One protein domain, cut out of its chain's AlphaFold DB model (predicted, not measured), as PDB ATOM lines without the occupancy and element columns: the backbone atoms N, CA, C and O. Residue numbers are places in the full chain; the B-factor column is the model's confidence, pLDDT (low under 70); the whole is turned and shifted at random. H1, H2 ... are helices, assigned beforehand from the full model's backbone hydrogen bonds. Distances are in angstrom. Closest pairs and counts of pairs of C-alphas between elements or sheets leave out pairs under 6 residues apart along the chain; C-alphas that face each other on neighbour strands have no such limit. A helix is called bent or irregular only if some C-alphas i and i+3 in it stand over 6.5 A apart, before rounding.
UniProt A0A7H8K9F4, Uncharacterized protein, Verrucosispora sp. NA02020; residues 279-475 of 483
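This is residues 279 to 475 of the 483 residues of an uncharacterized protein of Verrucosispora sp. NA02020 (UniProt A0A7H8K9F4). Three long helices, H2, H3 and H11, lie side by side as a bundle, their centres in a triangle; H3 reaches with its later residues to a second group of shorter, mostly crossed helices, in which H5, H6 and H7 pack on H8 and H4 packs on H5 and H7, away from H8. H10 and H9 pack between these two groups, and little H1 sits at the corner before H2. The printed part has 197 residues with eleven named helices, H1 to H11 in chain order, and no named strand: all helix. It is compact, with a radius of gyration of the C-alphas of 16.9 A, and spans 51 by 42 by 33 A.

Find C-alpha 286 at (30.733, 14.464, 11.814); from there H2, the longest helix, runs through residues 286 to 311, 36.1 A. It has a kink of 55 degrees near residue 305 and is irregular, C-alphas 307 and 310 being 9.2 A apart. Before it comes H1, residues 281 to 284. H3, residues 313 to 337, measures 36.3 A and ends at C-alpha 337, (37.955, 28.458, 14.874). Next read H4, 342 to 348; H5, 354 to 368, 20.7 A; H6, 377 to 380; H7, 384 to 391; H8, 398 to 411, 20.3 A; H9, 416 to 423; and H10, 427 to 440, 20.2 A. H11, residues 451 to 470, covers 27.6 A and ends at (36.236, 23.665, 3.295).

Start at Val 298 and Ala 319, the closest C-alphas of the hairpin H2 and H3, 4.6 A apart; the helices touch at a shallow tilt of 19 degrees, opposite ways. H3 touches H11 at 17 degrees, shallow, the same way, C-alphas 320 and 454 closest at 6.1 A. H1 and H2 touch only at the corner, C-alphas 283 and 292 at 6.5 A. With residues 324 to 335 alone, H3 touches the hub H8, C-alphas 328 and 398 at 5.1 A. H7 touches H8 about perpendicular, 85 degrees, C-alphas 387 and 400 at 4.5 A. H5 and H8 touch, C-alphas 361 and 407 at 5.4 A; H6 and H8, C-alphas 379 and 399 at 6.3 A; H4 and H7, C-alphas 348 and 384 at 4.5 A. H9 touches H11, C-alphas 416 and 468 at 5.6 A, and H10 touches H3, C-alphas 321 and 438 at 5.7 A. H2 and H8 are apart. Every O i to N i+4 pair is within hydrogen-bond range in H3, H4, H5, H7, H9, H10 and H11, against 18 of 22 in H2 and 8 of 10 in H8; H1 and H6 are too short for such a pair.

The two C-alphas farthest apart, Leu 307 and Val 352, are 53.1 A apart. The printed part has no cut and no long link. Mean pLDDT of the printed part is 82.5; look for values under 70 at residues 368 to 374, 439 to 446 and 471 to 475, among others.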
ATOM      1  N   LEU A 279      29.160  20.235  -2.799       94.06
ATOM      2  CA  LEU A 279      30.008  20.470  -1.628       94.06
ATOM      3  C   LEU A 279      31.147  19.455  -1.474       94.06
ATOM      4  O   LEU A 279      32.108  19.726  -0.755       94.06
ATOM      5  N   GLY A 280      31.074  18.329  -2.181       92.19
ATOM      6  CA  GLY A 280      32.031  17.232  -2.110       92.19
ATOM      7  C   GLY A 280      31.946  16.433  -0.808       92.19
ATOM      8  O   GLY A 280      31.140  16.716   0.075       92.19
ATOM      9  N   ALA A 281      32.845  15.455  -0.669       89.00
ATOM     10  CA  ALA A 281      32.939  14.578   0.500       89.00
ATOM     11  C   ALA A 281      33.055  15.282   1.880       89.00
ATOM     12  O   ALA A 281      32.500  14.740   2.836       89.00
ATOM     13  N   PRO A 282      33.699  16.465   2.035       90.31
ATOM     14  CA  PRO A 282      33.860  17.106   3.349       90.31
ATOM     15  C   PRO A 282      32.553  17.437   4.087       90.31
ATOM     16  O   PRO A 282      32.552  17.584   5.309       90.31
ATOM     17  N   ILE A 283      31.418  17.539   3.385       91.75
ATOM     18  CA  ILE A 283      30.116  17.782   4.027       91.75
ATOM     19  C   ILE A 283      29.649  16.608   4.907       91.75
ATOM     20  O   ILE A 283      28.789  16.796   5.765       91.75
ATOM     21  N   HIS A 284      30.220  15.415   4.718       89.31
ATOM     22  CA  HIS A 284      29.882  14.213   5.483       89.31
ATOM     23  C   HIS A 284      30.682  14.055   6.782       89.31
ATOM     24  O   HIS A 284      30.393  13.137   7.554       89.31
ATOM     25  N   ASP A 285      31.649  14.937   7.054       89.38
ATOM     26  CA  ASP A 285      32.355  14.939   8.334       89.38
ATOM     27  C   ASP A 285      31.362  15.127   9.494       89.38
ATOM     28  O   ASP A 285      30.396  15.891   9.398       89.38
ATOM     29  N   THR A 286      31.605  14.445  10.620       85.31
ATOM     30  CA  THR A 286      30.733  14.464  11.814       85.31
ATOM     31  C   THR A 286      30.414  15.886  12.281       85.31
ATOM     32  O   THR A 286      29.300  16.202  12.693       85.31
ATOM     33  N   ASP A 287      31.388  16.763  12.114       83.69
ATOM     34  CA  ASP A 287      31.353  18.178  12.436       83.69
ATOM     35  C   ASP A 287      30.360  19.014  11.605       83.69
ATOM     36  O   ASP A 287      29.996  20.123  12.008       83.69
ATOM     37  N   HIS A 288      29.915  18.505  10.452       89.44
ATOM     38  CA  HIS A 288      29.017  19.192   9.522       89.44
ATOM     39  C   HIS A 288      27.614  18.568   9.464       89.44
ATOM     40  O   HIS A 288      26.771  19.030   8.694       89.44
ATOM     41  N   GLN A 289      27.310  17.584  10.320       89.38
ATOM     42  CA  GLN A 289      26.026  16.865  10.314       89.38
ATOM     43  C   GLN A 289      24.808  17.788  10.397       89.38
ATOM     44  O   GLN A 289      23.828  17.577   9.686       89.38
ATOM     45  N   LYS A 290      24.865  18.841  11.225       90.31
ATOM     46  CA  LYS A 290      23.736  19.772  11.351       90.31
ATOM     47  C   LYS A 290      23.518  20.605  10.085       90.31
ATOM     48  O   LYS A 290      22.374  20.839   9.701       90.31
ATOM     49  N   ILE A 291      24.602  21.012   9.423       93.00
ATOM     50  CA  ILE A 291      24.554  21.736   8.147       93.00
ATOM     51  C   ILE A 291      24.005  20.817   7.051       93.00
ATOM     52  O   ILE A 291      23.099  21.218   6.327       93.00
ATOM     53  N   LEU A 292      24.489  19.572   6.977       93.31
ATOM     54  CA  LEU A 292      24.002  18.564   6.034       93.31
ATOM     55  C   LEU A 292      22.508  18.274   6.231       93.31
ATOM     56  O   LEU A 292      21.760  18.224   5.254       93.31
ATOM     57  N   GLN A 293      22.061  18.127   7.483       92.00
ATOM     58  CA  GLN A 293      20.648  17.931   7.807       92.00
ATOM     59  C   GLN A 293      19.799  19.090   7.268       92.00
ATOM     60  O   GLN A 293      18.860  18.856   6.511       92.00
ATOM     61  N   LEU A 294      20.151  20.330   7.624       94.06
ATOM     62  CA  LEU A 294      19.396  21.515   7.217       94.06
ATOM     63  C   LEU A 294      19.403  21.710   5.696       94.06
ATOM     64  O   LEU A 294      18.363  22.015   5.124       94.06
ATOM     65  N   LEU A 295      20.538  21.498   5.021       95.50
ATOM     66  CA  LEU A 295      20.605  21.575   3.557       95.50
ATOM     67  C   LEU A 295      19.752  20.494   2.883       95.50
ATOM     68  O   LEU A 295      19.135  20.766   1.858       95.50
ATOM     69  N   THR A 296      19.678  19.291   3.461       93.19
ATOM     70  CA  THR A 296      18.817  18.211   2.943       93.19
ATOM     71  C   THR A 296      17.342  18.590   3.039       93.19
ATOM     72  O   THR A 296      16.593  18.359   2.093       93.19
ATOM     73  N   GLU A 297      16.932  19.185   4.163       89.50
ATOM     74  CA  GLU A 297      15.572  19.700   4.364       89.50
ATOM     75  C   GLU A 297      15.264  20.826   3.364       89.50
ATOM     76  O   GLU A 297      14.269  20.753   2.651       89.50
ATOM     77  N   VAL A 298      16.169  21.799   3.210       94.50
ATOM     78  CA  VAL A 298      16.034  22.904   2.244       94.50
ATOM     79  C   VAL A 298      15.878  22.405   0.806       94.50
ATOM     80  O   VAL A 298      15.000  22.858   0.080       94.50
ATOM     81  N   GLU A 299      16.731  21.483   0.366       94.25
ATOM     82  CA  GLU A 299      16.688  20.937  -0.995       94.25
ATOM     83  C   GLU A 299      15.412  20.129  -1.263       94.25
ATOM     84  O   GLU A 299      14.929  20.114  -2.399       94.25
ATOM     85  N   ALA A 300      14.866  19.464  -0.241       88.00
ATOM     86  CA  ALA A 300      13.583  18.775  -0.330       88.00
ATOM     87  C   ALA A 300      12.415  19.773  -0.403       88.00
ATOM     88  O   ALA A 300      11.578  19.652  -1.298       88.00
ATOM     89  N   ASP A 301      12.405  20.794   0.457       87.88
ATOM     90  CA  ASP A 301      11.377  21.841   0.482       87.88
ATOM     91  C   ASP A 301      11.350  22.636  -0.828       87.88
ATOM     92  O   ASP A 301      10.285  22.894  -1.384       87.88
ATOM     93  N   LEU A 302      12.511  22.987  -1.386       91.56
ATOM     94  CA  LEU A 302      12.576  23.692  -2.668       91.56
ATOM     95  C   LEU A 302      12.181  22.802  -3.849       91.56
ATOM     96  O   LEU A 302      11.621  23.303  -4.824       91.56
ATOM     97  N   ALA A 303      12.436  21.493  -3.787       88.31
ATOM     98  CA  ALA A 303      11.918  20.565  -4.789       88.31
ATOM     99  C   ALA A 303      10.382  20.505  -4.744       88.31
ATOM    100  O   ALA A 303       9.743  20.602  -5.791       88.31
ATOM    101  N   GLU A 304       9.796  20.434  -3.546       84.00
ATOM    102  CA  GLU A 304       8.343  20.467  -3.356       84.00
ATOM    103  C   GLU A 304       7.741  21.802  -3.813       84.00
ATOM    104  O   GLU A 304       6.782  21.833  -4.584       84.00
ATOM    105  N   ALA A 305       8.363  22.921  -3.439       85.50
ATOM    106  CA  ALA A 305       7.938  24.254  -3.848       85.50
ATOM    107  C   ALA A 305       7.875  24.417  -5.373       85.50
ATOM    108  O   ALA A 305       6.994  25.108  -5.883       85.50
ATOM    109  N   ARG A 306       8.812  23.798  -6.107       87.88
ATOM    110  CA  ARG A 306       8.844  23.825  -7.577       87.88
ATOM    111  C   ARG A 306       7.714  23.000  -8.191       87.88
ATOM    112  O   ARG A 306       7.160  23.425  -9.199       87.88
ATOM    113  N   LEU A 307       7.347  21.867  -7.585       82.62
ATOM    114  CA  LEU A 307       6.201  21.057  -8.026       82.62
ATOM    115  C   LEU A 307       4.873  21.787  -7.809       82.62
ATOM    116  O   LEU A 307       3.977  21.716  -8.646       82.62
ATOM    117  N   LEU A 308       4.774  22.508  -6.696       76.00
ATOM    118  CA  LEU A 308       3.581  23.246  -6.289       76.00
ATOM    119  C   LEU A 308       3.460  24.639  -6.931       76.00
ATOM    120  O   LEU A 308       2.423  25.283  -6.787       76.00
ATOM    121  N   ALA A 309       4.491  25.111  -7.638       79.56
ATOM    122  CA  ALA A 309       4.524  26.407  -8.318       79.56
ATOM    123  C   ALA A 309       4.018  27.568  -7.426       79.56
ATOM    124  O   ALA A 309       4.637  27.891  -6.402       79.56
ATOM    125  N   ASP A 310       2.896  28.191  -7.796       68.62
ATOM    126  CA  ASP A 310       2.349  29.379  -7.135       68.62
ATOM    127  C   ASP A 310       1.893  29.113  -5.693       68.62
ATOM    128  O   ASP A 310       2.014  29.996  -4.849       68.62
ATOM    129  N   VAL A 311       1.470  27.885  -5.363       69.50
ATOM    130  CA  VAL A 311       1.061  27.512  -3.992       69.50
ATOM    131  C   VAL A 311       2.222  26.990  -3.134       69.50
ATOM    132  O   VAL A 311       2.052  26.710  -1.950       69.50
ATOM    133  N   GLY A 312       3.432  26.907  -3.697       74.06
ATOM    134  CA  GLY A 312       4.640  26.429  -3.016       74.06
ATOM    135  C   GLY A 312       5.342  27.453  -2.111       74.06
ATOM    136  O   GLY A 312       6.475  27.215  -1.693       74.06
ATOM    137  N   GLY A 313       4.745  28.615  -1.838       76.56
ATOM    138  CA  GLY A 313       5.442  29.713  -1.158       76.56
ATOM    139  C   GLY A 313       5.771  29.464   0.311       76.56
ATOM    140  O   GLY A 313       6.863  29.834   0.748       76.56
ATOM    141  N   ARG A 314       4.942  28.701   1.033       77.94
ATOM    142  CA  ARG A 314       5.270  28.232   2.390       77.94
ATOM    143  C   ARG A 314       6.545  27.395   2.424       77.94
ATOM    144  O   ARG A 314       7.407  27.636   3.264       77.94
ATOM    145  N   TYR A 315       6.709  26.471   1.477       80.69
ATOM    146  CA  TYR A 315       7.928  25.668   1.358       80.69
ATOM    147  C   TYR A 315       9.151  26.542   1.046       80.69
ATOM    148  O   TYR A 315      10.214  26.337   1.627       80.69
ATOM    149  N   ARG A 316       9.000  27.585   0.212       87.62
ATOM    150  CA  ARG A 316      10.072  28.574  -0.024       87.62
ATOM    151  C   ARG A 316      10.430  29.351   1.242       87.62
ATOM    152  O   ARG A 316      11.613  29.531   1.520       87.62
ATOM    153  N   GLN A 317       9.444  29.778   2.030       86.25
ATOM    154  CA  GLN A 317       9.691  30.468   3.299       86.25
ATOM    155  C   GLN A 317      10.407  29.559   4.307       86.25
ATOM    156  O   GLN A 317      11.393  29.980   4.914       86.25
ATOM    157  N   THR A 318       9.963  28.308   4.463       86.19
ATOM    158  CA  THR A 318      10.624  27.313   5.325       86.19
ATOM    159  C   THR A 318      12.066  27.071   4.882       86.19
ATOM    160  O   THR A 318      12.980  27.130   5.710       86.19
ATOM    161  N   ALA A 319      12.296  26.911   3.577       91.12
ATOM    162  CA  ALA A 319      13.629  26.768   3.007       91.12
ATOM    163  C   ALA A 319      14.521  27.987   3.307       91.12
ATOM    164  O   ALA A 319      15.637  27.819   3.795       91.12
ATOM    165  N   VAL A 320      14.036  29.219   3.106       91.81
ATOM    166  CA  VAL A 320      14.784  30.452   3.432       91.81
ATOM    167  C   VAL A 320      15.092  30.551   4.930       91.81
ATOM    168  O   VAL A 320      16.208  30.915   5.312       91.81
ATOM    169  N   ASN A 321      14.151  30.171   5.798       87.88
ATOM    170  CA  ASN A 321      14.372  30.138   7.244       87.88
ATOM    171  C   ASN A 321      15.489  29.150   7.616       87.88
ATOM    172  O   ASN A 321      16.383  29.488   8.397       87.88
ATOM    173  N   ASN A 322      15.463  27.946   7.039       90.44
ATOM    174  CA  ASN A 322      16.478  26.922   7.273       90.44
ATOM    175  C   ASN A 322      17.833  27.284   6.645       90.44
ATOM    176  O   ASN A 322      18.863  27.021   7.260       90.44
ATOM    177  N   LEU A 323      17.859  27.981   5.506       95.12
ATOM    178  CA  LEU A 323      19.080  28.561   4.934       95.12
ATOM    179  C   LEU A 323      19.708  29.604   5.867       95.12
ATOM    180  O   LEU A 323      20.923  29.608   6.059       95.12
ATOM    181  N   GLY A 324      18.894  30.435   6.526       92.06
ATOM    182  CA  GLY A 324      19.366  31.328   7.586       92.06
ATOM    183  C   GLY A 324      20.058  30.569   8.725       92.06
ATOM    184  O   GLY A 324      21.147  30.955   9.143       92.06
ATOM    185  N   LYS A 325      19.478  29.445   9.170       91.75
ATOM    186  CA  LYS A 325      20.086  28.572  10.193       91.75
ATOM    187  C   LYS A 325      21.379  27.915   9.702       91.75
ATOM    188  O   LYS A 325      22.330  27.803  10.469       91.75
ATOM    189  N   VAL A 326      21.448  27.499   8.432       94.75
ATOM    190  CA  VAL A 326      22.690  26.987   7.821       94.75
ATOM    191  C   VAL A 326      23.798  28.028   7.945       94.75
ATOM    192  O   VAL A 326      24.880  27.708   8.433       94.75
ATOM    193  N   LEU A 327      23.522  29.277   7.562       94.81
ATOM    194  CA  LEU A 327      24.488  30.368   7.672       94.81
ATOM    195  C   LEU A 327      24.893  30.616   9.132       94.81
ATOM    196  O   LEU A 327      26.080  30.746   9.410       94.81
ATOM    197  N   GLU A 328      23.947  30.612  10.075       92.94
ATOM    198  CA  GLU A 328      24.246  30.736  11.510       92.94
ATOM    199  C   GLU A 328      25.203  29.637  11.993       92.94
ATOM    200  O   GLU A 328      26.191  29.938  12.661       92.94
ATOM    201  N   HIS A 329      24.982  28.379  11.599       92.00
ATOM    202  CA  HIS A 329      25.885  27.275  11.935       92.00
ATOM    203  C   HIS A 329      27.270  27.420  11.295       92.00
ATOM    204  O   HIS A 329      28.275  27.146  11.955       92.00
ATOM    205  N   VAL A 330      27.343  27.875  10.041       93.50
ATOM    206  CA  VAL A 330      28.621  28.152   9.369       93.50
ATOM    207  C   VAL A 330      29.390  29.235  10.121       93.50
ATOM    208  O   VAL A 330      30.542  29.020  10.493       93.50
ATOM    209  N   PHE A 331      28.762  30.378  10.402       92.75
ATOM    210  CA  PHE A 331      29.424  31.486  11.091       92.75
ATOM    211  C   PHE A 331      29.774  31.157  12.543       92.75
ATOM    212  O   PHE A 331      30.824  31.584  13.012       92.75
ATOM    213  N   ALA A 332      28.970  30.350  13.238       90.25
ATOM    214  CA  ALA A 332      29.299  29.884  14.583       90.25
ATOM    215  C   ALA A 332      30.560  29.014  14.565       90.25
ATOM    216  O   ALA A 332      31.433  29.152  15.417       90.25
ATOM    217  N   ARG A 333      30.694  28.148  13.554       90.38
ATOM    218  CA  ARG A 333      31.878  27.304  13.386       90.38
ATOM    219  C   ARG A 333      33.117  28.118  13.022       90.38
ATOM    220  O   ARG A 333      34.165  27.907  13.624       90.38
ATOM    221  N   VAL A 334      32.987  29.079  12.105       91.38
ATOM    222  CA  VAL A 334      34.075  30.017  11.776       91.38
ATOM    223  C   VAL A 334      34.501  30.796  13.019       91.38
ATOM    224  O   VAL A 334      35.691  30.869  13.299       91.38
ATOM    225  N   HIS A 335      33.550  31.306  13.803       90.94
ATOM    226  CA  HIS A 335      33.844  31.993  15.060       90.94
ATOM    227  C   HIS A 335      34.552  31.082  16.074       90.94
ATOM    228  O   HIS A 335      35.468  31.519  16.756       90.94
ATOM    229  N   ASN A 336      34.173  29.808  16.180       89.81
ATOM    230  CA  ASN A 336      34.844  28.880  17.094       89.81
ATOM    231  C   ASN A 336      36.297  28.599  16.685       89.81
ATOM    232  O   ASN A 336      37.145  28.425  17.557       89.81
ATOM    233  N   ALA A 337      36.588  28.568  15.382       90.81
ATOM    234  CA  ALA A 337      37.955  28.458  14.874       90.81
ATOM    235  C   ALA A 337      38.747  29.771  15.043       90.81
ATOM    236  O   ALA A 337      39.952  29.736  15.277       90.81
ATOM    237  N   TYR A 338      38.060  30.914  14.969       90.81
ATOM    238  CA  TYR A 338      38.631  32.257  15.054       90.81
ATOM    239  C   TYR A 338      37.874  33.110  16.082       90.81
ATOM    240  O   TYR A 338      37.073  33.973  15.709       90.81
ATOM    241  N   PRO A 339      38.085  32.865  17.387       91.12
ATOM    242  CA  PRO A 339      37.319  33.532  18.427       91.12
ATOM    243  C   PRO A 339      37.685  35.011  18.524       91.12
ATOM    244  O   PRO A 339      38.843  35.401  18.339       91.12
ATOM    245  N   LEU A 340      36.689  35.825  18.871       88.56
ATOM    246  CA  LEU A 340      36.888  37.237  19.176       88.56
ATOM    247  C   LEU A 340      37.638  37.411  20.506       88.56
ATOM    248  O   LEU A 340      37.294  36.767  21.503       88.56
ATOM    249  N   ALA A 341      38.628  38.304  20.566       87.81
ATOM    250  CA  ALA A 341      39.407  38.486  21.785       87.81
ATOM    251  C   ALA A 341      38.580  39.056  22.957       87.81
ATOM    252  O   ALA A 341      37.758  39.966  22.811       87.81
ATOM    253  N   GLU A 342      38.867  38.592  24.182       89.00
ATOM    254  CA  GLU A 342      38.101  38.961  25.390       89.00
ATOM    255  C   GLU A 342      38.149  40.467  25.706       89.00
ATOM    256  O   GLU A 342      37.255  41.017  26.352       89.00
ATOM    257  N   HIS A 343      39.191  41.175  25.266       86.88
ATOM    258  CA  HIS A 343      39.259  42.624  25.440       86.88
ATOM    259  C   HIS A 343      38.246  43.365  24.550       86.88
ATOM    260  O   HIS A 343      37.654  44.337  25.014       86.88
ATOM    261  N   ILE A 344      37.973  42.871  23.336       85.81
ATOM    262  CA  ILE A 344      36.938  43.419  22.449       85.81
ATOM    263  C   ILE A 344      35.547  43.087  22.992       85.81
ATOM    264  O   ILE A 344      34.688  43.963  23.060       85.81
ATOM    265  N   LEU A 345      35.333  41.860  23.479       87.06
ATOM    266  CA  LEU A 345      34.067  41.472  24.116       87.06
ATOM    267  C   LEU A 345      33.709  42.374  25.304       87.06
ATOM    268  O   LEU A 345      32.543  42.727  25.485       87.06
ATOM    269  N   ARG A 346      34.705  42.785  26.099       87.19
ATOM    270  CA  ARG A 346      34.506  43.762  27.180       87.19
ATOM    271  C   ARG A 346      34.135  45.149  26.654       87.19
ATOM    272  O   ARG A 346      33.248  45.770  27.227       87.19
ATOM    273  N   GLN A 347      34.760  45.614  25.572       87.25
ATOM    274  CA  GLN A 347      34.425  46.904  24.951       87.25
ATOM    275  C   GLN A 347      33.013  46.922  24.359       87.25
ATOM    276  O   GLN A 347      32.321  47.926  24.478       87.25
ATOM    277  N   LEU A 348      32.565  45.819  23.755       86.56
ATOM    278  CA  LEU A 348      31.219  45.698  23.186       86.56
ATOM    279  C   LEU A 348      30.106  45.733  24.244       86.56
ATOM    280  O   LEU A 348      28.988  46.131  23.938       86.56
ATOM    281  N   ARG A 349      30.406  45.341  25.484       86.62
ATOM    282  CA  ARG A 349      29.465  45.411  26.616       86.62
ATOM    283  C   ARG A 349      29.445  46.770  27.308       86.62
ATOM    284  O   ARG A 349      28.585  47.014  28.148       86.62
ATOM    285  N   ASP A 350      30.405  47.634  26.995       87.12
ATOM    286  CA  ASP A 350      30.461  48.985  27.533       87.12
ATOM    287  C   ASP A 350      29.644  49.918  26.620       87.12
ATOM    288  O   ASP A 350      30.016  50.114  25.462       87.12
ATOM    289  N   PRO A 351      28.553  50.538  27.107       82.56
ATOM    290  CA  PRO A 351      27.669  51.359  26.279       82.56
ATOM    291  C   PRO A 351      28.354  52.605  25.693       82.56
ATOM    292  O   PRO A 351      27.874  53.169  24.709       82.56
ATOM    293  N   VAL A 352      29.477  53.047  26.264       84.69
ATOM    294  CA  VAL A 352      30.254  54.196  25.779       84.69
ATOM    295  C   VAL A 352      31.256  53.768  24.705       84.69
ATOM    296  O   VAL A 352      31.491  54.505  23.741       84.69
ATOM    297  N   LEU A 353      31.867  52.590  24.860       80.50
ATOM    298  CA  LEU A 353      32.903  52.098  23.948       80.50
ATOM    299  C   LEU A 353      32.340  51.276  22.788       80.50
ATOM    300  O   LEU A 353      32.920  51.312  21.702       80.50
ATOM    301  N   ALA A 354      31.206  50.600  22.970       80.88
ATOM    302  CA  ALA A 354      30.621  49.708  21.977       80.88
ATOM    303  C   ALA A 354      30.370  50.381  20.618       80.88
ATOM    304  O   ALA A 354      30.809  49.818  19.612       80.88
ATOM    305  N   PRO A 355      29.792  51.601  20.525       79.88
ATOM    306  CA  PRO A 355      29.604  52.259  19.231       79.88
ATOM    307  C   PRO A 355      30.930  52.548  18.515       79.88
ATOM    308  O   PRO A 355      31.014  52.453  17.292       79.88
ATOM    309  N   LYS A 356      31.987  52.880  19.272       79.12
ATOM    310  CA  LYS A 356      33.327  53.122  18.717       79.12
ATOM    311  C   LYS A 356      33.979  51.822  18.255       79.12
ATOM    312  O   LYS A 356      34.552  51.809  17.172       79.12
ATOM    313  N   ALA A 357      33.872  50.755  19.046       73.62
ATOM    314  CA  ALA A 357      34.408  49.438  18.714       73.62
ATOM    315  C   ALA A 357      33.725  48.854  17.467       73.62
ATOM    316  O   ALA A 357      34.408  48.427  16.540       73.62
ATOM    317  N   LEU A 358      32.391  48.931  17.399       75.75
ATOM    318  CA  LEU A 358      31.609  48.544  16.224       75.75
ATOM    319  C   LEU A 358      32.027  49.358  15.000       75.75
ATOM    320  O   LEU A 358      32.388  48.784  13.979       75.75
ATOM    321  N   LYS A 359      32.057  50.692  15.103       77.19
ATOM    322  CA  LYS A 359      32.474  51.546  13.985       77.19
ATOM    323  C   LYS A 359      33.890  51.216  13.499       77.19
ATOM    324  O   LYS A 359      34.082  51.043  12.302       77.19
ATOM    325  N   ALA A 360      34.852  51.073  14.411       72.06
ATOM    326  CA  ALA A 360      36.236  50.746  14.070       72.06
ATOM    327  C   ALA A 360      36.357  49.387  13.363       72.06
ATOM    328  O   ALA A 360      37.121  49.255  12.413       72.06
ATOM    329  N   ALA A 361      35.579  48.391  13.782       68.62
ATOM    330  CA  ALA A 361      35.547  47.079  13.148       68.62
ATOM    331  C   ALA A 361      34.992  47.109  11.728       68.62
ATOM    332  O   ALA A 361      35.500  46.438  10.835       68.62
ATOM    333  N   LEU A 362      33.950  47.910  11.527       69.75
ATOM    334  CA  LEU A 362      33.289  48.067  10.240       69.75
ATOM    335  C   LEU A 362      34.167  48.889   9.286       69.75
ATOM    336  O   LEU A 362      34.261  48.555   8.107       69.75
ATOM    337  N   ASP A 363      34.885  49.894   9.795       73.44
ATOM    338  CA  ASP A 363      35.915  50.615   9.042       73.44
ATOM    339  C   ASP A 363      37.090  49.689   8.682       73.44
ATOM    340  O   ASP A 363      37.539  49.682   7.539       73.44
ATOM    341  N   ARG A 364      37.511  48.799   9.589       68.44
ATOM    342  CA  ARG A 364      38.526  47.777   9.288       68.44
ATOM    343  C   ARG A 364      38.051  46.778   8.233       68.44
ATOM    344  O   ARG A 364      38.820  46.420   7.351       68.44
ATOM    345  N   ALA A 365      36.795  46.340   8.291       64.56
ATOM    346  CA  ALA A 365      36.215  45.462   7.276       64.56
ATOM    347  C   ALA A 365      36.216  46.124   5.886       64.56
ATOM    348  O   ALA A 365      36.516  45.451   4.901       64.56
ATOM    349  N   ARG A 366      35.967  47.442   5.820       66.81
ATOM    350  CA  ARG A 366      36.094  48.249   4.589       66.81
ATOM    351  C   ARG A 366      37.537  48.369   4.098       66.81
ATOM    352  O   ARG A 366      37.774  48.357   2.897       66.81
ATOM    353  N   GLU A 367      38.505  48.496   5.004       70.12
ATOM    354  CA  GLU A 367      39.932  48.511   4.643       70.12
ATOM    355  C   GLU A 367      40.388  47.150   4.096       70.12
ATOM    356  O   GLU A 367      41.139  47.080   3.126       70.12
ATOM    357  N   LEU A 368      39.919  46.056   4.704       62.38
ATOM    358  CA  LEU A 368      40.286  44.687   4.335       62.38
ATOM    359  C   LEU A 368      39.735  44.244   2.982       62.38
ATOM    360  O   LEU A 368      40.328  43.361   2.346       62.38
ATOM    361  N   SER A 369      38.618  44.832   2.555       53.81
ATOM    362  CA  SER A 369      37.977  44.456   1.309       53.81
ATOM    363  C   SER A 369      38.713  44.954   0.066       53.81
ATOM    364  O   SER A 369      38.425  44.399  -0.982       53.81
ATOM    365  N   GLU A 370      39.632  45.939   0.123       54.41
ATOM    366  CA  GLU A 370      40.244  46.637  -1.052       54.41
ATOM    367  C   GLU A 370      39.229  47.090  -2.137       54.41
ATOM    368  O   GLU A 370      39.587  47.625  -3.184       54.41
ATOM    369  N   ILE A 371      37.938  46.896  -1.879       45.38
ATOM    370  CA  ILE A 371      36.829  46.920  -2.816       45.38
ATOM    371  C   ILE A 371      35.694  47.605  -2.062       45.38
ATOM    372  O   ILE A 371      35.323  47.198  -0.958       45.38
ATOM    373  N   GLY A 372      35.198  48.690  -2.656       44.81
ATOM    374  CA  GLY A 372      34.248  49.652  -2.097       44.81
ATOM    375  C   GLY A 372      32.824  49.139  -1.859       44.81
ATOM    376  O   GLY A 372      31.873  49.846  -2.181       44.81
ATOM    377  N   GLY A 373      32.663  47.940  -1.297       54.84
ATOM    378  CA  GLY A 373      31.388  47.467  -0.765       54.84
ATOM    379  C   GLY A 373      31.010  48.231   0.505       54.84
ATOM    380  O   GLY A 373      31.844  48.455   1.389       54.84
ATOM    381  N   GLN A 374      29.753  48.661   0.603       63.66
ATOM    382  CA  GLN A 374      29.244  49.281   1.821       63.66
ATOM    383  C   GLN A 374      28.883  48.189   2.831       63.66
ATOM    384  O   GLN A 374      28.241  47.202   2.503       63.66
ATOM    385  N   VAL A 375      29.292  48.369   4.087       74.62
ATOM    386  CA  VAL A 375      28.768  47.555   5.189       74.62
ATOM    387  C   VAL A 375      27.265  47.834   5.302       74.62
ATOM    388  O   VAL A 375      26.911  49.007   5.463       74.62
ATOM    389  N   PRO A 376      26.391  46.812   5.267       81.62
ATOM    390  CA  PRO A 376      24.950  47.031   5.292       81.62
ATOM    391  C   PRO A 376      24.477  47.726   6.569       81.62
ATOM    392  O   PRO A 376      24.902  47.381   7.675       81.62
ATOM    393  N   ASP A 377      23.500  48.627   6.438       80.19
ATOM    394  CA  ASP A 377      22.884  49.341   7.567       80.19
ATOM    395  C   ASP A 377      22.367  48.407   8.668       80.19
ATOM    396  O   ASP A 377      22.391  48.755   9.849       80.19
ATOM    397  N   GLY A 378      21.900  47.210   8.294       81.44
ATOM    398  CA  GLY A 378      21.443  46.194   9.240       81.44
ATOM    399  C   GLY A 378      22.538  45.771  10.219       81.44
ATOM    400  O   GLY A 378      22.248  45.555  11.395       81.44
ATOM    401  N   MET A 379      23.794  45.725   9.766       81.25
ATOM    402  CA  MET A 379      24.959  45.412  10.597       81.25
ATOM    403  C   MET A 379      25.421  46.621  11.416       81.25
ATOM    404  O   MET A 379      25.790  46.464  12.576       81.25
ATOM    405  N   LEU A 380      25.342  47.831  10.849       76.62
ATOM    406  CA  LEU A 380      25.710  49.077  11.540       76.62
ATOM    407  C   LEU A 380      24.835  49.359  12.771       76.62
ATOM    408  O   LEU A 380      25.281  50.006  13.715       76.62
ATOM    409  N   LYS A 381      23.582  48.895  12.749       83.94
ATOM    410  CA  LYS A 381      22.583  49.126  13.804       83.94
ATOM    411  C   LYS A 381      22.589  48.066  14.910       83.94
ATOM    412  O   LYS A 381      21.725  48.123  15.782       83.94
ATOM    413  N   GLN A 382      23.489  47.083  14.859       85.06
ATOM    414  CA  GLN A 382      23.533  46.034  15.878       85.06
ATOM    415  C   GLN A 382      23.982  46.593  17.229       85.06
ATOM    416  O   GLN A 382      24.881  47.429  17.307       85.06
ATOM    417  N   ASP A 383      23.350  46.100  18.290       86.56
ATOM    418  CA  ASP A 383      23.714  46.436  19.659       86.56
ATOM    419  C   ASP A 383      24.973  45.666  20.100       86.56
ATOM    420  O   ASP A 383      25.152  44.487  19.778       86.56
ATOM    421  N   GLY A 384      25.856  46.336  20.841       85.38
ATOM    422  CA  GLY A 384      27.126  45.757  21.278       85.38
ATOM    423  C   GLY A 384      26.958  44.542  22.195       85.38
ATOM    424  O   GLY A 384      27.689  43.558  22.045       85.38
ATOM    425  N   ASP A 385      25.963  44.552  23.089       85.44
ATOM    426  CA  ASP A 385      25.682  43.408  23.960       85.44
ATOM    427  C   ASP A 385      25.144  42.224  23.148       85.44
ATOM    428  O   ASP A 385      25.584  41.091  23.355       85.44
ATOM    429  N   GLN A 386      24.287  42.467  22.150       87.94
ATOM    430  CA  GLN A 386      23.817  41.412  21.243       87.94
ATOM    431  C   GLN A 386      24.970  40.732  20.496       87.94
ATOM    432  O   GLN A 386      25.018  39.501  20.433       87.94
ATOM    433  N   VAL A 387      25.924  41.513  19.975       87.94
ATOM    434  CA  VAL A 387      27.128  40.982  19.311       87.94
ATOM    435  C   VAL A 387      27.976  40.176  20.296       87.94
ATOM    436  O   VAL A 387      28.360  39.044  19.999       87.94
ATOM    437  N   ALA A 388      28.214  40.700  21.502       86.38
ATOM    438  CA  ALA A 388      28.990  40.003  22.526       86.38
ATOM    439  C   ALA A 388      28.318  38.699  22.997       86.38
ATOM    440  O   ALA A 388      28.999  37.719  23.308       86.38
ATOM    441  N   ARG A 389      26.985  38.663  23.068       86.25
ATOM    442  CA  ARG A 389      26.212  37.463  23.415       86.25
ATOM    443  C   ARG A 389      26.224  36.425  22.297       86.25
ATOM    444  O   ARG A 389      26.372  35.243  22.601       86.25
ATOM    445  N   ALA A 390      26.114  36.842  21.037       87.56
ATOM    446  CA  ALA A 390      26.216  35.941  19.891       87.56
ATOM    447  C   ALA A 390      27.612  35.308  19.789       87.56
ATOM    448  O   ALA A 390      27.718  34.096  19.629       87.56
ATOM    449  N   ALA A 391      28.671  36.092  20.012       85.94
ATOM    450  CA  ALA A 391      30.046  35.593  20.085       85.94
ATOM    451  C   ALA A 391      30.246  34.547  21.204       85.94
ATOM    452  O   ALA A 391      31.022  33.609  21.051       85.94
ATOM    453  N   LYS A 392      29.519  34.656  22.326       83.75
ATOM    454  CA  LYS A 392      29.542  33.647  23.407       83.75
ATOM    455  C   LYS A 392      28.565  32.481  23.194       83.75
ATOM    456  O   LYS A 392      28.409  31.659  24.089       83.75
ATOM    457  N   GLY A 393      27.892  32.402  22.043       77.75
ATOM    458  CA  GLY A 393      26.934  31.334  21.733       77.75
ATOM    459  C   GLY A 393      25.596  31.439  22.474       77.75
ATOM    460  O   GLY A 393      24.815  30.495  22.461       77.75
ATOM    461  N   HIS A 394      25.305  32.576  23.117       69.94
ATOM    462  CA  HIS A 394      24.083  32.785  23.906       69.94
ATOM    463  C   HIS A 394      22.924  33.409  23.105       69.94
ATOM    464  O   HIS A 394      21.844  33.606  23.660       69.94
ATOM    465  N   LEU A 395      23.146  33.778  21.836       61.31
ATOM    466  CA  LEU A 395      22.128  34.302  20.917       61.31
ATOM    467  C   LEU A 395      22.397  33.797  19.487       61.31
ATOM    468  O   LEU A 395      23.309  34.307  18.833       61.31
ATOM    469  N   PRO A 396      21.617  32.830  18.971       63.41
ATOM    470  CA  PRO A 396      21.745  32.364  17.596       63.41
ATOM    471  C   PRO A 396      21.002  33.326  16.662       63.41
ATOM    472  O   PRO A 396      19.867  33.088  16.265       63.41
ATOM    473  N   SER A 397      21.615  34.471  16.363       82.38
ATOM    474  CA  SER A 397      21.107  35.398  15.350       82.38
ATOM    475  C   SER A 397      22.203  35.705  14.345       82.38
ATOM    476  O   SER A 397      23.302  36.127  14.718       82.38
ATOM    477  N   LEU A 398      21.889  35.508  13.063       86.75
ATOM    478  CA  LEU A 398      22.843  35.668  11.969       86.75
ATOM    479  C   LEU A 398      23.525  37.044  11.951       86.75
ATOM    480  O   LEU A 398      24.738  37.108  11.790       86.75
ATOM    481  N   ARG A 399      22.783  38.147  12.144       89.12
ATOM    482  CA  ARG A 399      23.351  39.511  12.075       89.12
ATOM    483  C   ARG A 399      24.394  39.783  13.174       89.12
ATOM    484  O   ARG A 399      25.522  40.113  12.813       89.12
ATOM    485  N   PRO A 400      24.085  39.633  14.479       89.50
ATOM    486  CA  PRO A 400      25.080  39.779  15.539       89.50
ATOM    487  C   PRO A 400      26.298  38.868  15.364       89.50
ATOM    488  O   PRO A 400      27.429  39.303  15.571       89.50
ATOM    489  N   LEU A 401      26.079  37.617  14.948       90.19
ATOM    490  CA  LEU A 401      27.154  36.648  14.752       90.19
ATOM    491  C   LEU A 401      28.061  37.024  13.574       90.19
ATOM    492  O   LEU A 401      29.280  36.930  13.676       90.19
ATOM    493  N   LEU A 402      27.484  37.519  12.479       89.44
ATOM    494  CA  LEU A 402      28.235  38.018  11.331       89.44
ATOM    495  C   LEU A 402      29.112  39.218  11.707       89.44
ATOM    496  O   LEU A 402      30.269  39.275  11.299       89.44
ATOM    497  N   VAL A 403      28.605  40.134  12.541       88.12
ATOM    498  CA  VAL A 403      29.403  41.249  13.078       88.12
ATOM    499  C   VAL A 403      30.543  40.739  13.966       88.12
ATOM    500  O   VAL A 403      31.669  41.216  13.836       88.12
ATOM    501  N   ALA A 404      30.295  39.741  14.820       89.31
ATOM    502  CA  ALA A 404      31.337  39.125  15.645       89.31
ATOM    503  C   ALA A 404      32.444  38.459  14.803       89.31
ATOM    504  O   ALA A 404      33.626  38.630  15.091       89.31
ATOM    505  N   VAL A 405      32.082  37.750  13.732       89.62
ATOM    506  CA  VAL A 405      33.051  37.130  12.812       89.62
ATOM    507  C   VAL A 405      33.813  38.183  12.001       89.62
ATOM    508  O   VAL A 405      35.017  38.048  11.787       89.62
ATOM    509  N   LEU A 406      33.155  39.269  11.585       86.81
ATOM    510  CA  LEU A 406      33.823  40.404  10.938       86.81
ATOM    511  C   LEU A 406      34.875  41.037  11.854       86.81
ATOM    512  O   LEU A 406      36.005  41.261  11.421       86.81
ATOM    513  N   LEU A 407      34.528  41.263  13.120       85.50
ATOM    514  CA  LEU A 407      35.454  41.728  14.150       85.50
ATOM    515  C   LEU A 407      36.648  40.777  14.313       85.50
ATOM    516  O   LEU A 407      37.793  41.219  14.255       85.50
ATOM    517  N   ALA A 408      36.391  39.474  14.448       87.50
ATOM    518  CA  ALA A 408      37.447  38.474  14.591       87.50
ATOM    519  C   ALA A 408      38.381  38.448  13.369       87.50
ATOM    520  O   ALA A 408      39.598  38.333  13.505       87.50
ATOM    521  N   SER A 409      37.850  38.656  12.161       86.12
ATOM    522  CA  SER A 409      38.657  38.708  10.936       86.12
ATOM    523  C   SER A 409      39.683  39.852  10.904       86.12
ATOM    524  O   SER A 409      40.666  39.786  10.161       86.12
ATOM    525  N   ALA A 410      39.495  40.900  11.712       79.69
ATOM    526  CA  ALA A 410      40.478  41.966  11.870       79.69
ATOM    527  C   ALA A 410      41.682  41.535  12.721       79.69
ATOM    528  O   ALA A 410      42.793  42.008  12.470       79.69
ATOM    529  N   GLU A 411      41.463  40.649  13.695       81.31
ATOM    530  CA  GLU A 411      42.491  40.135  14.609       81.31
ATOM    531  C   GLU A 411      43.265  38.951  14.018       81.31
ATOM    532  O   GLU A 411      44.437  38.769  14.340       81.31
ATOM    533  N   HIS A 412      42.635  38.192  13.117       84.94
ATOM    534  CA  HIS A 412      43.188  36.973  12.521       84.94
ATOM    535  C   HIS A 412      43.511  37.184  11.028       84.94
ATOM    536  O   HIS A 412      42.597  37.217  10.196       84.94
ATOM    537  N   PRO A 413      44.789  37.371  10.634       83.00
ATOM    538  CA  PRO A 413      45.163  37.653   9.242       83.00
ATOM    539  C   PRO A 413      44.805  36.544   8.244       83.00
ATOM    540  O   PRO A 413      44.580  36.833   7.069       83.00
ATOM    541  N   ASP A 414      44.747  35.301   8.711       86.44
ATOM    542  CA  ASP A 414      44.422  34.078   7.972       86.44
ATOM    543  C   ASP A 414      42.917  33.750   7.966       86.44
ATOM    544  O   ASP A 414      42.499  32.735   7.413       86.44
ATOM    545  N   HIS A 415      42.081  34.623   8.535       87.81
ATOM    546  CA  HIS A 415      40.643  34.400   8.634       87.81
ATOM    547  C   HIS A 415      39.979  34.226   7.247       87.81
ATOM    548  O   HIS A 415      40.090  35.120   6.396       87.81
ATOM    549  N   PRO A 416      39.180  33.163   7.017       89.94
ATOM    550  CA  PRO A 416      38.622  32.819   5.696       89.94
ATOM    551  C   PRO A 416      37.675  33.884   5.128       89.94
ATOM    552  O   PRO A 416      37.524  34.033   3.915       89.94
ATOM    553  N   LEU A 417      37.024  34.661   5.998       87.75
ATOM    554  CA  LEU A 417      36.155  35.756   5.568       87.75
ATOM    555  C   LEU A 417      36.926  36.845   4.801       87.75
ATOM    556  O   LEU A 417      36.358  37.453   3.900       87.75
ATOM    557  N   ARG A 418      38.219  37.060   5.094       83.75
ATOM    558  CA  ARG A 418      39.037  38.079   4.412       83.75
ATOM    559  C   ARG A 418      39.222  37.738   2.938       83.75
ATOM    560  O   ARG A 418      38.983  38.578   2.076       83.75
ATOM    561  N   SER A 419      39.616  36.498   2.639       83.94
ATOM    562  CA  SER A 419      39.721  36.028   1.256       83.94
ATOM    563  C   SER A 419      38.341  35.965   0.601       83.94
ATOM    564  O   SER A 419      38.200  36.395  -0.541       83.94
ATOM    565  N   SER A 420      37.314  35.518   1.323       87.94
ATOM    566  CA  SER A 420      35.948  35.401   0.798       87.94
ATOM    567  C   SER A 420      35.353  36.745   0.370       87.94
ATOM    568  O   SER A 420      34.809  36.833  -0.727       87.94
ATOM    569  N   ILE A 421      35.508  37.806   1.170       83.31
ATOM    570  CA  ILE A 421      35.034  39.156   0.816       83.31
ATOM    571  C   ILE A 421      35.784  39.704  -0.408       83.31
ATOM    572  O   ILE A 421      35.175  40.347  -1.258       83.31
ATOM    573  N   ARG A 422      37.082  39.412  -0.555       80.56
ATOM    574  CA  ARG A 422      37.851  39.812  -1.749       80.56
ATOM    575  C   ARG A 422      37.374  39.107  -3.019       80.56
ATOM    576  O   ARG A 422      37.295  39.732  -4.069       80.56
ATOM    577  N   HIS A 423      37.049  37.816  -2.925       83.38
ATOM    578  CA  HIS A 423      36.508  37.052  -4.055       83.38
ATOM    579  C   HIS A 423      35.058  37.433  -4.370       83.38
ATOM    580  O   HIS A 423      34.633  37.330  -5.518       83.38
ATOM    581  N   ARG A 424      34.297  37.854  -3.354       86.50
ATOM    582  CA  ARG A 424      32.881  38.188  -3.465       86.50
ATOM    583  C   ARG A 424      32.553  39.477  -2.692       86.50
ATOM    584  O   ARG A 424      32.131  39.405  -1.536       86.50
ATOM    585  N   PRO A 425      32.723  40.657  -3.313       82.94
ATOM    586  CA  PRO A 425      32.580  41.942  -2.620       82.94
ATOM    587  C   PRO A 425      31.160  42.263  -2.139       82.94
ATOM    588  O   PRO A 425      30.990  42.987  -1.164       82.94
ATOM    589  N   ASP A 426      30.146  41.696  -2.793       85.56
ATOM    590  CA  ASP A 426      28.720  41.800  -2.459       85.56
ATOM    591  C   ASP A 426      28.282  40.820  -1.350       85.56
ATOM    592  O   ASP A 426      27.108  40.772  -0.982       85.56
ATOM    593  N   LEU A 427      29.200  40.007  -0.808       88.31
ATOM    594  CA  LEU A 427      28.881  38.943   0.150       88.31
ATOM    595  C   LEU A 427      28.113  39.462   1.372       88.31
ATOM    596  O   LEU A 427      27.117  38.859   1.771       88.31
ATOM    597  N   LEU A 428      28.557  40.576   1.961       86.56
ATOM    598  CA  LEU A 428      27.928  41.137   3.161       86.56
ATOM    599  C   LEU A 428      26.512  41.646   2.878       86.56
ATOM    600  O   LEU A 428      25.613  41.389   3.680       86.56
ATOM    601  N   ASP A 429      26.299  42.287   1.727       87.19
ATOM    602  CA  ASP A 429      24.977  42.738   1.281       87.19
ATOM    603  C   ASP A 429      24.021  41.556   1.088       87.19
ATOM    604  O   ASP A 429      22.890  41.587   1.577       87.19
ATOM    605  N   ARG A 430      24.474  40.472   0.443       90.75
ATOM    606  CA  ARG A 430      23.642  39.273   0.229       90.75
ATOM    607  C   ARG A 430      23.312  38.544   1.538       90.75
ATOM    608  O   ARG A 430      22.188  38.061   1.710       90.75
ATOM    609  N   LEU A 431      24.255  38.487   2.482       91.31
ATOM    610  CA  LEU A 431      24.023  37.907   3.811       91.31
ATOM    611  C   LEU A 431      23.021  38.740   4.629       91.31
ATOM    612  O   LEU A 431      22.098  38.178   5.223       91.31
ATOM    613  N   ASP A 432      23.134  40.073   4.618       88.62
ATOM    614  CA  ASP A 432      22.134  40.944   5.253       88.62
ATOM    615  C   ASP A 432      20.767  40.832   4.558       88.62
ATOM    616  O   ASP A 432      19.736  40.719   5.228       88.62
ATOM    617  N   GLY A 433      20.748  40.765   3.225       89.25
ATOM    618  CA  GLY A 433      19.543  40.530   2.428       89.25
ATOM    619  C   GLY A 433      18.802  39.255   2.836       89.25
ATOM    620  O   GLY A 433      17.586  39.284   3.017       89.25
ATOM    621  N   THR A 434      19.534  38.171   3.111       88.94
ATOM    622  CA  THR A 434      18.955  36.905   3.593       88.94
ATOM    623  C   THR A 434      18.204  37.090   4.915       88.94
ATOM    624  O   THR A 434      17.088  36.597   5.074       88.94
ATOM    625  N   THR A 435      18.757  37.860   5.860       84.94
ATOM    626  CA  THR A 435      18.054  38.143   7.127       84.94
ATOM    627  C   THR A 435      16.819  39.021   6.958       84.94
ATOM    628  O   THR A 435      15.862  38.867   7.713       84.94
ATOM    629  N   LYS A 436      16.805  39.932   5.976       84.12
ATOM    630  CA  LYS A 436      15.607  40.720   5.649       84.12
ATOM    631  C   LYS A 436      14.516  39.829   5.064       84.12
ATOM    632  O   LYS A 436      13.396  39.870   5.556       84.12
ATOM    633  N   LEU A 437      14.867  38.986   4.092       84.94
ATOM    634  CA  LEU A 437      13.938  38.057   3.449       84.94
ATOM    635  C   LEU A 437      13.326  37.073   4.458       84.94
ATOM    636  O   LEU A 437      12.127  36.819   4.425       84.94
ATOM    637  N   ARG A 438      14.128  36.589   5.419       78.38
ATOM    638  CA  ARG A 438      13.649  35.760   6.536       78.38
ATOM    639  C   ARG A 438      12.586  36.474   7.374       78.38
ATOM    640  O   ARG A 438      11.556  35.892   7.685       78.38
ATOM    641  N   ASN A 439      12.845  37.731   7.737       69.50
ATOM    642  CA  ASN A 439      12.011  38.482   8.674       69.50
ATOM    643  C   ASN A 439      10.756  39.095   8.026       69.50
ATOM    644  O   ASN A 439       9.798  39.375   8.742       69.50
ATOM    645  N   GLN A 440      10.739  39.298   6.703       65.69
ATOM    646  CA  GLN A 440       9.559  39.792   5.978       65.69
ATOM    647  C   GLN A 440       8.365  38.837   6.122       65.69
ATOM    648  O   GLN A 440       7.261  39.291   6.400       65.69
ATOM    649  N   GLY A 441       8.601  37.522   6.098       51.78
ATOM    650  CA  GLY A 441       7.563  36.521   6.371       51.78
ATOM    651  C   GLY A 441       7.114  36.423   7.838       51.78
ATOM    652  O   GLY A 441       6.166  35.701   8.124       51.78
ATOM    653  N   SER A 442       7.776  37.105   8.784       43.81
ATOM    654  CA  SER A 442       7.478  37.014  10.229       43.81
ATOM    655  C   SER A 442       6.810  38.260  10.824       43.81
ATOM    656  O   SER A 442       6.340  38.199  11.955       43.81
ATOM    657  N   HIS A 443       6.761  39.388  10.103       39.06
ATOM    658  CA  HIS A 443       6.300  40.680  10.641       39.06
ATOM    659  C   HIS A 443       5.084  41.294   9.918       39.06
ATOM    660  O   HIS A 443       4.862  42.499  10.011       39.06
ATOM    661  N   GLY A 444       4.257  40.488   9.244       36.59
ATOM    662  CA  GLY A 444       2.966  40.934   8.691       36.59
ATOM    663  C   GLY A 444       3.048  41.751   7.394       36.59
ATOM    664  O   GLY A 444       2.023  42.179   6.868       36.59
ATOM    665  N   GLU A 445       4.244  41.942   6.830       43.78
ATOM    666  CA  GLU A 445       4.404  42.297   5.417       43.78
ATOM    667  C   GLU A 445       4.379  40.993   4.602       43.78
ATOM    668  O   GLU A 445       5.420  40.486   4.198       43.78
ATOM    669  N   ASP A 446       3.183  40.414   4.421       53.72
ATOM    670  CA  ASP A 446       2.926  39.077   3.850       53.72
ATOM    671  C   ASP A 446       3.424  38.911   2.399       53.72
ATOM    672  O   ASP A 446       2.646  38.880   1.437       53.72
ATOM    673  N   ARG A 447       4.736  38.839   2.188       74.06
ATOM    674  CA  ARG A 447       5.330  38.455   0.909       74.06
ATOM    675  C   ARG A 447       6.217  37.241   1.117       74.06
ATOM    676  O   ARG A 447       7.326  37.350   1.631       74.06
ATOM    677  N   GLU A 448       5.721  36.096   0.666       79.81
ATOM    678  CA  GLU A 448       6.520  34.880   0.576       79.81
ATOM    679  C   GLU A 448       7.685  35.078  -0.415       79.81
ATOM    680  O   GLU A 448       7.534  35.804  -1.409       79.81
ATOM    681  N   PRO A 449       8.844  34.428  -0.198       84.75
ATOM    682  CA  PRO A 449       9.968  34.504  -1.114       84.75
ATOM    683  C   PRO A 449       9.576  33.985  -2.496       84.75
ATOM    684  O   PRO A 449       8.925  32.942  -2.637       84.75
ATOM    685  N   THR A 450      10.008  34.693  -3.536       89.94
ATOM    686  CA  THR A 450       9.907  34.189  -4.908       89.94
ATOM    687  C   THR A 450      10.850  33.000  -5.112       89.94
ATOM    688  O   THR A 450      11.798  32.799  -4.351       89.94
ATOM    689  N   ALA A 451      10.612  32.204  -6.159       89.31
ATOM    690  CA  ALA A 451      11.507  31.098  -6.509       89.31
ATOM    691  C   ALA A 451      12.951  31.581  -6.732       89.31
ATOM    692  O   ALA A 451      13.884  30.985  -6.203       89.31
ATOM    693  N   HIS A 452      13.113  32.713  -7.424       92.62
ATOM    694  CA  HIS A 452      14.422  33.310  -7.680       92.62
ATOM    695  C   HIS A 452      15.139  33.721  -6.388       92.62
ATOM    696  O   HIS A 452      16.309  33.407  -6.218       92.62
ATOM    697  N   GLU A 453      14.437  34.358  -5.447       93.69
ATOM    698  CA  GLU A 453      15.033  34.761  -4.167       93.69
ATOM    699  C   GLU A 453      15.443  33.559  -3.312       93.69
ATOM    700  O   GLU A 453      16.496  33.584  -2.678       93.69
ATOM    701  N   ALA A 454      14.640  32.493  -3.306       93.50
ATOM    702  CA  ALA A 454      14.977  31.274  -2.580       93.50
ATOM    703  C   ALA A 454      16.206  30.566  -3.184       93.50
ATOM    704  O   ALA A 454      17.103  30.162  -2.442       93.50
ATOM    705  N   ASP A 455      16.277  30.467  -4.515       94.12
ATOM    706  CA  ASP A 455      17.427  29.894  -5.228       94.12
ATOM    707  C   ASP A 455      18.700  30.742  -5.027       94.12
ATOM    708  O   ASP A 455      19.782  30.205  -4.781       94.12
ATOM    709  N   ASP A 456      18.577  32.070  -5.016       95.38
ATOM    710  CA  ASP A 456      19.692  32.989  -4.771       95.38
ATOM    711  C   ASP A 456      20.314  32.810  -3.379       95.38
ATOM    712  O   ASP A 456      21.547  32.862  -3.231       95.38
ATOM    713  N   VAL A 457      19.474  32.610  -2.357       96.12
ATOM    714  CA  VAL A 457      19.916  32.341  -0.981       96.12
ATOM    715  C   VAL A 457      20.497  30.930  -0.869       96.12
ATOM    716  O   VAL A 457      21.504  30.745  -0.181       96.12
ATOM    717  N   LEU A 458      19.932  29.942  -1.571       97.06
ATOM    718  CA  LEU A 458      20.490  28.589  -1.638       97.06
ATOM    719  C   LEU A 458      21.917  28.611  -2.200       97.06
ATOM    720  O   LEU A 458      22.841  28.059  -1.598       97.06
ATOM    721  N   ASP A 459      22.120  29.304  -3.318       96.56
ATOM    722  CA  ASP A 459      23.433  29.457  -3.939       96.56
ATOM    723  C   ASP A 459      24.411  30.225  -3.048       96.56
ATOM    724  O   ASP A 459      25.594  29.876  -2.977       96.56
ATOM    725  N   LEU A 460      23.930  31.242  -2.323       96.19
ATOM    726  CA  LEU A 460      24.729  31.931  -1.314       96.19
ATOM    727  C   LEU A 460      25.182  30.976  -0.205       96.19
ATOM    728  O   LEU A 460      26.357  30.999   0.166       96.19
ATOM    729  N   ALA A 461      24.285  30.139   0.318       96.50
ATOM    730  CA  ALA A 461      24.601  29.200   1.388       96.50
ATOM    731  C   ALA A 461      25.623  28.153   0.932       96.50
ATOM    732  O   ALA A 461      26.636  27.976   1.605       96.50
ATOM    733  N   TYR A 462      25.431  27.536  -0.238       96.88
ATOM    734  CA  TYR A 462      26.408  26.596  -0.800       96.88
ATOM    735  C   TYR A 462      27.783  27.230  -0.993       96.88
ATOM    736  O   TYR A 462      28.799  26.647  -0.607       96.88
ATOM    737  N   TRP A 463      27.821  28.438  -1.558       95.31
ATOM    738  CA  TRP A 463      29.069  29.167  -1.743       95.31
ATOM    739  C   TRP A 463      29.753  29.439  -0.397       95.31
ATOM    740  O   TRP A 463      30.944  29.169  -0.249       95.31
ATOM    741  N   THR A 464      28.988  29.896   0.598       94.81
ATOM    742  CA  THR A 464      29.486  30.238   1.938       94.81
ATOM    743  C   THR A 464      30.017  29.008   2.672       94.81
ATOM    744  O   THR A 464      31.104  29.067   3.237       94.81
ATOM    745  N   VAL A 465      29.312  27.872   2.614       95.06
ATOM    746  CA  VAL A 465      29.778  26.595   3.181       95.06
ATOM    747  C   VAL A 465      31.102  26.178   2.534       95.06
ATOM    748  O   VAL A 465      32.078  25.921   3.234       95.06
ATOM    749  N   SER A 466      31.165  26.180   1.201       93.38
ATOM    750  CA  SER A 466      32.361  25.768   0.460       93.38
ATOM    751  C   SER A 466      33.586  26.643   0.775       93.38
ATOM    752  O   SER A 466      34.673  26.120   1.017       93.38
ATOM    753  N   HIS A 467      33.413  27.967   0.834       91.44
ATOM    754  CA  HIS A 467      34.531  28.907   0.961       91.44
ATOM    755  C   HIS A 467      34.936  29.180   2.411       91.44
ATOM    756  O   HIS A 467      36.117  29.385   2.678       91.44
ATOM    757  N   LEU A 468      33.995  29.154   3.359       91.38
ATOM    758  CA  LEU A 468      34.312  29.419   4.763       91.38
ATOM    759  C   LEU A 468      34.671  28.166   5.558       91.38
ATOM    760  O   LEU A 468      35.468  28.280   6.487       91.38
ATOM    761  N   LEU A 469      34.122  26.995   5.215       89.00
ATOM    762  CA  LEU A 469      34.403  25.759   5.952       89.00
ATOM    763  C   LEU A 469      35.456  24.879   5.272       89.00
ATOM    764  O   LEU A 469      36.343  24.376   5.952       89.00
ATOM    765  N   PHE A 470      35.400  24.689   3.949       84.88
ATOM    766  CA  PHE A 470      36.236  23.665   3.295       84.88
ATOM    767  C   PHE A 470      37.571  24.177   2.761       84.88
ATOM    768  O   PHE A 470      38.522  23.403   2.676       84.88
ATOM    769  N   GLN A 471      37.709  25.475   2.478       68.62
ATOM    770  CA  GLN A 471      39.023  26.039   2.138       68.62
ATOM    771  C   GLN A 471      40.024  25.962   3.310       68.62
ATOM    772  O   GLN A 471      41.233  25.992   3.081       68.62
ATOM    773  N   GLN A 472      39.544  25.777   4.547       54.44
ATOM    774  CA  GLN A 472      40.386  25.582   5.733       54.44
ATOM    775  C   GLN A 472      41.070  24.205   5.774       54.44
ATOM    776  O   GLN A 472      42.175  24.080   6.302       54.44
ATOM    777  N   THR A 473      40.458  23.165   5.199       47.19
ATOM    778  CA  THR A 473      40.937  21.776   5.326       47.19
ATOM    779  C   THR A 473      42.216  21.514   4.525       47.19
ATOM    780  O   THR A 473      43.010  20.640   4.874       47.19
ATOM    781  N   THR A 474      42.459  22.291   3.469       38.09
ATOM    782  CA  THR A 474      43.685  22.214   2.660       38.09
ATOM    783  C   THR A 474      44.894  22.872   3.325       38.09
ATOM    784  O   THR A 474      46.017  22.451   3.067       38.09
ATOM    785  N   ALA A 475      44.692  23.870   4.193       35.78
ATOM    786  CA  ALA A 475      45.790  24.593   4.837       35.78
ATOM    787  C   ALA A 475      46.295  23.893   6.114       35.78
ATOM    788  O   ALA A 475      47.496  23.890   6.375       35.78
TER     789      ALA A 475